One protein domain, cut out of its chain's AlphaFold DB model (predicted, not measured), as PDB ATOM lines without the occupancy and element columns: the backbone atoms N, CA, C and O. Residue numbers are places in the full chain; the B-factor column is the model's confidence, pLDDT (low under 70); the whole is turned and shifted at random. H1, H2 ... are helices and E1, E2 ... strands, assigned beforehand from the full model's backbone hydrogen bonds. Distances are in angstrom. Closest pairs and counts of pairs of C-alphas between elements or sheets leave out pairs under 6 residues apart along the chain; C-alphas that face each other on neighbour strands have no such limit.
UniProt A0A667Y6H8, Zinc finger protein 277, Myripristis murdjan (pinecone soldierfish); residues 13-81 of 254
ATOM      1  N   GLN A  13     131.342 122.177 145.249       80.25
ATOM      2  CA  GLN A  13     130.725 121.732 144.001       80.25
ATOM      3  C   GLN A  13     130.067 122.900 143.268       80.25
ATOM      4  O   GLN A  13     130.359 123.124 142.090       80.25
ATOM      5  N   ARG A  14     129.223 123.682 143.960       81.44
ATOM      6  CA  ARG A  14     128.591 124.871 143.368       81.44
ATOM      7  C   ARG A  14     129.628 125.947 143.035       81.44
ATOM      8  O   ARG A  14     129.525 126.568 141.979       81.44
ATOM      9  N   TYR A  15     130.651 126.104 143.875       84.06
ATOM     10  CA  TYR A  15     131.771 127.014 143.622       84.06
ATOM     11  C   TYR A  15     132.539 126.655 142.341       84.06
ATOM     12  O   TYR A  15     132.730 127.501 141.468       84.06
ATOM     13  N   LEU A  16     132.936 125.386 142.186       83.19
ATOM     14  CA  LEU A  16     133.662 124.924 141.001       83.19
ATOM     15  C   LEU A  16     132.804 124.995 139.737       83.19
ATOM     16  O   LEU A  16     133.324 125.321 138.675       83.19
ATOM     17  N   LEU A  17     131.501 124.710 139.829       84.88
ATOM     18  CA  LEU A  17     130.581 124.842 138.696       84.88
ATOM     19  C   LEU A  17     130.466 126.291 138.217       84.88
ATOM     20  O   LEU A  17     130.502 126.526 137.009       84.88
ATOM     21  N   TYR A  18     130.367 127.248 139.143       85.00
ATOM     22  CA  TYR A  18     130.324 128.672 138.816       85.00
ATOM     23  C   TYR A  18     131.596 129.113 138.086       85.00
ATOM     24  O   TYR A  18     131.530 129.624 136.967       85.00
ATOM     25  N   TRP A  19     132.761 128.837 138.677       83.69
ATOM     26  CA  TRP A  19     134.045 129.222 138.095       83.69
ATOM     27  C   TRP A  19     134.341 128.497 136.783       83.69
ATOM     28  O   TRP A  19     134.845 129.111 135.849       83.69
ATOM     29  N   LYS A  20     133.929 127.230 136.646       83.69
ATOM     30  CA  LYS A  20     134.008 126.503 135.372       83.69
ATOM     31  C   LYS A  20     133.226 127.206 134.261       83.69
ATOM     32  O   LYS A  20     133.701 127.222 133.133       83.69
ATOM     33  N   GLY A  21     132.052 127.766 134.560       83.56
ATOM     34  CA  GLY A  21     131.291 128.569 133.601       83.56
ATOM     35  C   GLY A  21     132.014 129.869 133.247       83.56
ATOM     36  O   GLY A  21     132.245 130.149 132.076       83.56
ATOM     37  N   ARG A  22     132.461 130.617 134.259       81.88
ATOM     38  CA  ARG A  22     133.127 131.916 134.066       81.88
ATOM     39  C   ARG A  22     134.463 131.820 133.326       81.88
ATOM     40  O   ARG A  22     134.747 132.671 132.488       81.88
ATOM     41  N   PHE A  23     135.233 130.754 133.541       82.06
ATOM     42  CA  PHE A  23     136.477 130.494 132.805       82.06
ATOM     43  C   PHE A  23     136.267 130.132 131.327       82.06
ATOM     44  O   PHE A  23     137.226 130.155 130.559       82.06
ATOM     45  N   LEU A  24     135.044 129.779 130.914       81.75
ATOM     46  CA  LEU A  24     134.716 129.571 129.500       81.75
ATOM     47  C   LEU A  24     134.344 130.878 128.789       81.75
ATOM     48  O   LEU A  24     134.429 130.943 127.565       81.75
ATOM     49  N   GLU A  25     133.925 131.902 129.533       82.06
ATOM     50  CA  GLU A  25     133.459 133.181 128.985       82.06
ATOM     51  C   GLU A  25     134.592 134.197 128.803       82.06
ATOM     52  O   GLU A  25     134.577 134.973 127.848       82.06
ATOM     53  N   GLN A  26     135.569 134.203 129.712       78.00
ATOM     54  CA  GLN A  26     136.655 135.184 129.762       78.00
ATOM     55  C   GLN A  26     137.995 134.514 130.117       78.00
ATOM     56  O   GLN A  26     138.009 133.452 130.751       78.00
ATOM     57  N   PRO A  27     139.136 135.094 129.696       76.12
ATOM     58  CA  PRO A  27     140.450 134.521 129.951       76.12
ATOM     59  C   PRO A  27     140.788 134.507 131.448       76.12
ATOM     60  O   PRO A  27     140.436 135.405 132.207       76.12
ATOM     61  N   LEU A  28     141.544 133.489 131.867       69.81
ATOM     62  CA  LEU A  28     141.928 133.273 133.268       69.81
ATOM     63  C   LEU A  28     142.699 134.451 133.884       69.81
ATOM     64  O   LEU A  28     142.681 134.615 135.097       69.81
ATOM     65  N   THR A  29     143.358 135.275 133.070       68.12
ATOM     66  CA  THR A  29     144.106 136.464 133.511       68.12
ATOM     67  C   THR A  29     143.230 137.539 134.144       68.12
ATOM     68  O   THR A  29     143.745 138.347 134.913       68.12
ATOM     69  N   ASP A  30     141.931 137.543 133.843       70.81
ATOM     70  CA  ASP A  30     140.990 138.551 134.345       70.81
ATOM     71  C   ASP A  30     140.476 138.192 135.750       70.81
ATOM     72  O   ASP A  30     140.023 139.058 136.498       70.81
ATOM     73  N   PHE A  31     140.597 136.916 136.134       68.38
ATOM     74  CA  PHE A  31     140.098 136.382 137.404       68.38
ATOM     75  C   PHE A  31     141.177 135.766 138.292       68.38
ATOM     76  O   PHE A  31     140.934 135.511 139.465       68.38
ATOM     77  N   CYS A  32     142.361 135.475 137.766       70.81
ATOM     78  CA  CYS A  32     143.401 134.791 138.518       70.81
ATOM     79  C   CYS A  32     144.694 135.597 138.492       70.81
ATOM     80  O   CYS A  32     145.153 136.052 137.444       70.81
ATOM     81  N   SER A  33     145.337 135.698 139.654       70.88
ATOM     82  CA  SER A  33     146.703 136.213 139.727       70.88
ATOM     83  C   SER A  33     147.645 135.221 139.051       70.88
ATOM     84  O   SER A  33     147.657 134.038 139.397       70.88
ATOM     85  N   VAL A  34     148.430 135.696 138.084       75.00
ATOM     86  CA  VAL A  34     149.381 134.858 137.349       75.00
ATOM     87  C   VAL A  34     150.699 134.795 138.109       75.00
ATOM     88  O   VAL A  34     151.396 135.798 138.266       75.00
ATOM     89  N   ILE A  35     151.067 133.602 138.553       75.50
ATOM     90  CA  ILE A  35     152.349 133.301 139.179       75.50
ATOM     91  C   ILE A  35     153.203 132.581 138.140       75.50
ATOM     92  O   ILE A  35     152.874 131.479 137.711       75.50
ATOM     93  N   LYS A  36     154.312 133.199 137.735       70.75
ATOM     94  CA  LYS A  36     155.269 132.588 136.805       70.75
ATOM     95  C   LYS A  36     156.391 131.925 137.588       70.75
ATOM     96  O   LYS A  36     157.131 132.613 138.295       70.75
ATOM     97  N   THR A  37     156.547 130.612 137.463       69.75
ATOM     98  CA  THR A  37     157.734 129.925 137.989       69.75
ATOM     99  C   THR A  37     158.902 130.109 137.016       69.75
ATOM    100  O   THR A  37     158.712 130.192 135.806       69.75
ATOM    101  N   ASN A  38     160.128 130.230 137.541       59.19
ATOM    102  CA  ASN A  38     161.343 130.492 136.749       59.19
ATOM    103  C   ASN A  38     161.282 131.759 135.871       59.19
ATOM    104  O   ASN A  38     161.710 131.738 134.720       59.19
ATOM    105  N   SER A  39     160.818 132.886 136.414       59.56
ATOM    106  CA  SER A  39     160.726 134.178 135.705       59.56
ATOM    107  C   SER A  39     162.050 134.693 135.107       59.56
ATOM    108  O   SER A  39     162.027 135.552 134.229       59.56
ATOM    109  N   THR A  40     163.199 134.146 135.520       57.62
ATOM    110  CA  THR A  40     164.540 134.421 134.966       57.62
ATOM    111  C   THR A  40     165.133 133.271 134.131       57.62
ATOM    112  O   THR A  40     166.255 133.388 133.642       57.62
ATOM    113  N   GLY A  41     164.415 132.154 133.965       60.41
ATOM    114  CA  GLY A  41     164.851 130.970 133.214       60.41
ATOM    115  C   GLY A  41     164.413 130.961 131.737       60.41
ATOM    116  O   GLY A  41     163.636 131.824 131.323       60.41
ATOM    117  N   PRO A  42     164.886 129.983 130.931       62.88
ATOM    118  CA  PRO A  42     164.486 129.820 129.528       62.88
ATOM    119  C   PRO A  42     162.962 129.724 129.387       62.88
ATOM    120  O   PRO A  42     162.329 129.040 130.189       62.88
ATOM    121  N   VAL A  43     162.392 130.352 128.351       60.72
ATOM    122  CA  VAL A  43     160.932 130.432 128.107       60.72
ATOM    123  C   VAL A  43     160.258 129.052 128.136       60.72
ATOM    124  O   VAL A  43     159.155 128.914 128.646       60.72
ATOM    125  N   GLU A  44     160.957 128.011 127.684       61.19
ATOM    126  CA  GLU A  44     160.486 126.615 127.658       61.19
ATOM    127  C   GLU A  44     160.281 125.979 129.049       61.19
ATOM    128  O   GLU A  44     159.692 124.907 129.149       61.19
ATOM    129  N   LYS A  45     160.781 126.607 130.123       57.94
ATOM    130  CA  LYS A  45     160.672 126.136 131.519       57.94
ATOM    131  C   LYS A  45     159.865 127.079 132.415       57.94
ATOM    132  O   LYS A  45     159.896 126.924 133.639       57.94
ATOM    133  N   GLN A  46     159.223 128.084 131.822       64.75
ATOM    134  CA  GLN A  46     158.330 128.988 132.534       64.75
ATOM    135  C   GLN A  46     156.936 128.362 132.563       64.75
ATOM    136  O   GLN A  46     156.333 128.146 131.515       64.75
ATOM    137  N   GLU A  47     156.432 128.063 133.757       71.31
ATOM    138  CA  GLU A  47     155.056 127.599 133.941       71.31
ATOM    139  C   GLU A  47     154.230 128.734 134.549       71.31
ATOM    140  O   GLU A  47     154.669 129.423 135.478       71.31
ATOM    141  N   GLU A  48     153.032 128.944 134.010       72.44
ATOM    142  CA  GLU A  48     152.080 129.934 134.507       72.44
ATOM    143  C   GLU A  48     151.049 129.240 135.402       72.44
ATOM    144  O   GLU A  48     150.269 128.400 134.951       72.44
ATOM    145  N   TYR A  49     151.049 129.592 136.685       71.94
ATOM    146  CA  TYR A  49     150.053 129.165 137.658       71.94
ATOM    147  C   TYR A  49     149.035 130.286 137.853       71.94
ATOM    148  O   TYR A  49     149.399 131.440 138.063       71.94
ATOM    149  N   PHE A  50     147.753 129.943 137.807       72.19
ATOM    150  CA  PHE A  50     146.653 130.885 137.979       72.19
ATOM    151  C   PHE A  50     146.061 130.697 139.377       72.19
ATOM    152  O   PHE A  50     145.484 129.649 139.670       72.19
ATOM    153  N   LEU A  51     146.227 131.693 140.248       70.94
ATOM    154  CA  LEU A  51     145.711 131.667 141.613       70.94
ATOM    155  C   LEU A  51     144.414 132.472 141.711       70.94
ATOM    156  O   LEU A  51     144.410 133.694 141.544       70.94
ATOM    157  N   LEU A  52     143.331 131.767 142.018       70.81
ATOM    158  CA  LEU A  52     142.037 132.350 142.339       70.81
ATOM    159  C   LEU A  52     142.038 132.757 143.821       70.81
ATOM    160  O   LEU A  52     142.057 131.895 144.703       70.81
ATOM    161  N   CYS A  53     142.077 134.062 144.083       64.81
ATOM    162  CA  CYS A  53     142.195 134.629 145.427       64.81
ATOM    163  C   CYS A  53     140.942 135.417 145.823       64.81
ATOM    164  O   CYS A  53     140.263 136.009 144.986       64.81
ATOM    165  N   ASP A  54     140.725 135.500 147.131       60.50
ATOM    166  CA  ASP A  54     139.678 136.275 147.808       60.50
ATOM    167  C   ASP A  54     139.794 137.800 147.613       60.50
ATOM    168  O   ASP A  54     138.886 138.548 147.963       60.50
ATOM    169  N   ILE A  55     140.895 138.263 147.013       62.16
ATOM    170  CA  ILE A  55     141.103 139.656 146.597       62.16
ATOM    171  C   ILE A  55     140.087 140.071 145.520       62.16
ATOM    172  O   ILE A  55     139.743 141.250 145.436       62.16
ATOM    173  N   LEU A  56     139.584 139.135 144.702       70.62
ATOM    174  CA  LEU A  56     138.529 139.462 143.746       70.62
ATOM    175  C   LEU A  56     137.196 139.688 144.468       70.62
ATOM    176  O   LEU A  56     136.681 138.757 145.093       70.62
ATOM    177  N   PRO A  57     136.565 140.868 144.294       76.50
ATOM    178  CA  PRO A  57     135.239 141.122 144.848       76.50
ATOM    179  C   PRO A  57     134.212 140.082 144.396       76.50
ATOM    180  O   PRO A  57     133.349 139.699 145.176       76.50
ATOM    181  N   GLU A  58     134.328 139.588 143.160       79.88
ATOM    182  CA  GLU A  58     133.447 138.547 142.635       79.88
ATOM    183  C   GLU A  58     133.590 137.214 143.384       79.88
ATOM    184  O   GLU A  58     132.579 136.601 143.729       79.88
ATOM    185  N   ASP A  59     134.821 136.779 143.672       80.06
ATOM    186  CA  ASP A  59     135.057 135.532 144.403       80.06
ATOM    187  C   ASP A  59     134.547 135.630 145.843       80.06
ATOM    188  O   ASP A  59     133.865 134.728 146.332       80.06
ATOM    189  N   ARG A  60     134.806 136.770 146.497       77.31
ATOM    190  CA  ARG A  60     134.293 137.062 147.837       77.31
ATOM    191  C   ARG A  60     132.764 137.008 147.874       77.31
ATOM    192  O   ARG A  60     132.208 136.259 148.675       77.31
ATOM    193  N   LEU A  61     132.092 137.718 146.964       81.31
ATOM    194  CA  LEU A  61     130.626 137.737 146.872       81.31
ATOM    195  C   LEU A  61     130.045 136.350 146.575       81.31
ATOM    196  O   LEU A  61     128.996 135.987 147.108       81.31
ATOM    197  N   LEU A  62     130.711 135.548 145.739       83.00
ATOM    198  CA  LEU A  62     130.287 134.177 145.466       83.00
ATOM    199  C   LEU A  62     130.366 133.306 146.724       83.00
ATOM    200  O   LEU A  62     129.421 132.566 147.009       83.00
ATOM    201  N   ARG A  63     131.472 133.380 147.474       80.56
ATOM    202  CA  ARG A  63     131.650 132.627 148.725       80.56
ATOM    203  C   ARG A  63     130.610 133.028 149.766       80.56
ATOM    204  O   ARG A  63     129.968 132.142 150.328       80.56
ATOM    205  N   GLU A  64     130.396 134.330 149.953       81.00
ATOM    206  CA  GLU A  64     129.368 134.881 150.846       81.00
ATOM    207  C   GLU A  64     127.974 134.381 150.453       81.00
ATOM    208  O   GLU A  64     127.259 133.827 151.283       81.00
ATOM    209  N   LYS A  65     127.620 134.455 149.165       84.56
ATOM    210  CA  LYS A  65     126.319 133.990 148.662       84.56
ATOM    211  C   LYS A  65     126.105 132.489 148.856       84.56
ATOM    212  O   LYS A  65     125.011 132.062 149.222       84.56
ATOM    213  N   LEU A  66     127.118 131.666 148.572       85.06
ATOM    214  CA  LEU A  66     127.027 130.215 148.766       85.06
ATOM    215  C   LEU A  66     126.896 129.857 150.247       85.06
ATOM    216  O   LEU A  66     126.151 128.937 150.583       85.06
ATOM    217  N   GLN A  67     127.586 130.586 151.122       81.62
ATOM    218  CA  GLN A  67     127.467 130.401 152.560       81.62
ATOM    219  C   GLN A  67     126.105 130.843 153.084       81.62
ATOM    220  O   GLN A  67     125.483 130.067 153.799       81.62
ATOM    221  N   GLN A  68     125.623 132.024 152.697       83.69
ATOM    222  CA  GLN A  68     124.306 132.521 153.086       83.69
ATOM    223  C   GLN A  68     123.219 131.522 152.694       83.69
ATOM    224  O   GLN A  68     122.433 131.102 153.537       83.69
ATOM    225  N   LYS A  69     123.246 131.048 151.444       86.88
ATOM    226  CA  LYS A  69     122.300 130.033 150.979       86.88
ATOM    227  C   LYS A  69     122.379 128.748 151.808       86.88
ATOM    228  O   LYS A  69     121.356 128.152 152.122       86.88
ATOM    229  N   ARG A  70     123.588 128.304 152.161       85.75
ATOM    230  CA  ARG A  70     123.762 127.126 153.015       85.75
ATOM    231  C   ARG A  70     123.223 127.372 154.425       85.75
ATOM    232  O   ARG A  70     122.604 126.477 154.981       85.75
ATOM    233  N   LEU A  71     123.453 128.549 155.005       87.06
ATOM    234  CA  LEU A  71     122.925 128.908 156.319       87.06
ATOM    235  C   LEU A  71     121.391 128.927 156.306       87.06
ATOM    236  O   LEU A  71     120.782 128.333 157.188       87.06
ATOM    237  N   GLU A  72     120.777 129.513 155.279       88.31
ATOM    238  CA  GLU A  72     119.323 129.488 155.070       88.31
ATOM    239  C   GLU A  72     118.783 128.048 155.018       88.31
ATOM    240  O   GLU A  72     117.860 127.718 155.760       88.31
ATOM    241  N   GLU A  73     119.407 127.167 154.222       90.94
ATOM    242  CA  GLU A  73     119.045 125.740 154.134       90.94
ATOM    243  C   GLU A  73     119.131 125.041 155.516       90.94
ATOM    244  O   GLU A  73     118.283 124.215 155.864       90.94
ATOM    245  N   ILE A  74     120.139 125.378 156.331       91.44
ATOM    246  CA  ILE A  74     120.331 124.806 157.673       91.44
ATOM    247  C   ILE A  74     119.304 125.331 158.679       91.44
ATOM    248  O   ILE A  74     118.789 124.543 159.473       91.44
ATOM    249  N   LEU A  75     118.993 126.627 158.656       90.56
ATOM    250  CA  LEU A  75     117.987 127.228 159.536       90.56
ATOM    251  C   LEU A  75     116.579 126.723 159.201       90.56
ATOM    252  O   LEU A  75     115.803 126.419 160.106       90.56
ATOM    253  N   GLU A  76     116.262 126.539 157.917       92.56
ATOM    254  CA  GLU A  76     115.004 125.916 157.493       92.56
ATOM    255  C   GLU A  76     114.903 124.470 158.009       92.56
ATOM    256  O   GLU A  76     113.882 124.073 158.576       92.56
ATOM    257  N   GLN A  77     115.985 123.692 157.892       93.50
ATOM    258  CA  GLN A  77     116.037 122.336 158.438       93.50
ATOM    259  C   GLN A  77     115.905 122.322 159.970       93.50
ATOM    260  O   GLN A  77     115.203 121.471 160.518       93.50
ATOM    261  N   GLN A  78     116.549 123.259 160.669       93.31
ATOM    262  CA  GLN A  78     116.433 123.414 162.119       93.31
ATOM    263  C   GLN A  78     114.983 123.690 162.524       93.31
ATOM    264  O   GLN A  78     114.468 123.022 163.420       93.31
ATOM    265  N   GLN A  79     114.314 124.632 161.854       90.62
ATOM    266  CA  GLN A  79     112.921 124.974 162.129       90.62
ATOM    267  C   GLN A  79     111.997 123.781 161.873       90.62
ATOM    268  O   GLN A  79     111.185 123.431 162.727       90.62
ATOM    269  N   LYS A  80     112.199 123.069 160.760       92.94
ATOM    270  CA  LYS A  80     111.465 121.836 160.462       92.94
ATOM    271  C   LYS A  80     111.605 120.793 161.574       92.94
ATOM    272  O   LYS A  80     110.621 120.166 161.940       92.94
ATOM    273  N   GLU A  81     112.806 120.607 162.122       92.75
ATOM    274  CA  GLU A  81     113.041 119.671 163.232       92.75
ATOM    275  C   GLU A  81     112.517 120.175 164.588       92.75
ATOM    276  O   GLU A  81     112.303 119.367 165.495       92.75
TER     277      GLU A  81
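Overview. This is residues 13 to 81 of the 254 residues of the protein "Zinc finger protein 277" of Myripristis murdjan (pinecone soldierfish) (UniProt A0A667Y6H8). Picture a long, thin rod with a two-stranded hairpin, E1 and E2, towards one end and a long helix, H2, running out to the other, while a shorter helix, H1, lies beside the stretch where the two join and touches H2 only with its first turn. Residues 67 to 81 of H2 stick out free, and the loop between E1 and E2 makes the opposite tip. The printed part has 69 residues with two named helices and two named strands, in the order H1, E1, E2, H2; the sheet is E1 - E2, antiparallel, and the class is mixed, helices and strands. The whole is extended, with a radius of gyration of the C-alphas of 17.8 A and spans of 62 by 21 by 19 A.

Along the chain. Find C-alpha 13 at (130.725, 121.732, 144.001); from there H1 runs through residues 13 to 25, 19.1 A from first to last C-alpha. Go on to E1, residues 33 to 37, and then to E2, residues 47 to 51, each 12.8 A long. Next find C-alpha 57 at (135.239, 141.122, 144.848), where H2 begins; it holds residues 57 to 81, is 35.9 A long and ends at C-alpha 81, at (113.041, 119.671, 163.232).

Arrangement. Look first at H1 and H2, which touch at a shallow tilt of 30 degrees and run opposite ways. H1 touches H2 with residues 14 to 15 alone, and H2 touches H1 with residues 62 to 66 alone; the closest C-alphas of the two helices are those of Tyr 15 and Leu 62, 7.5 A apart. Every O i to N i+4 pair is within hydrogen-bond range in H2, and 7 of 9 are in H1. Now turn to the hairpin of E1 and E2, whose directions stand at 150 degrees. C-alphas 36 and 48 face each other at 4.7 A. Across the pair, N 35 and O 49 are within hydrogen-bond range at 2.8 A, as are N 33 and O 51 at 2.9 A. H1 and E2 are apart, and so are E1 and H2.

Size, cuts and confidence. The two C-alphas farthest apart are those of Pro 42 and Glu 81, at 62.3 A. Without residues 67 to 81, which stand free, the body has 54 residues and spans 43 by 21 by 18 A. The printed part has no cut. The link from E2 to H2 is tight, with 5 residues; those from H1 to E1 and from E1 to E2 are short, with 7 and 9. The mean pLDDT of the printed part is 77.2; look for values under 70 at residues 28 to 29, 31, 37 to 46 and 53 to 55.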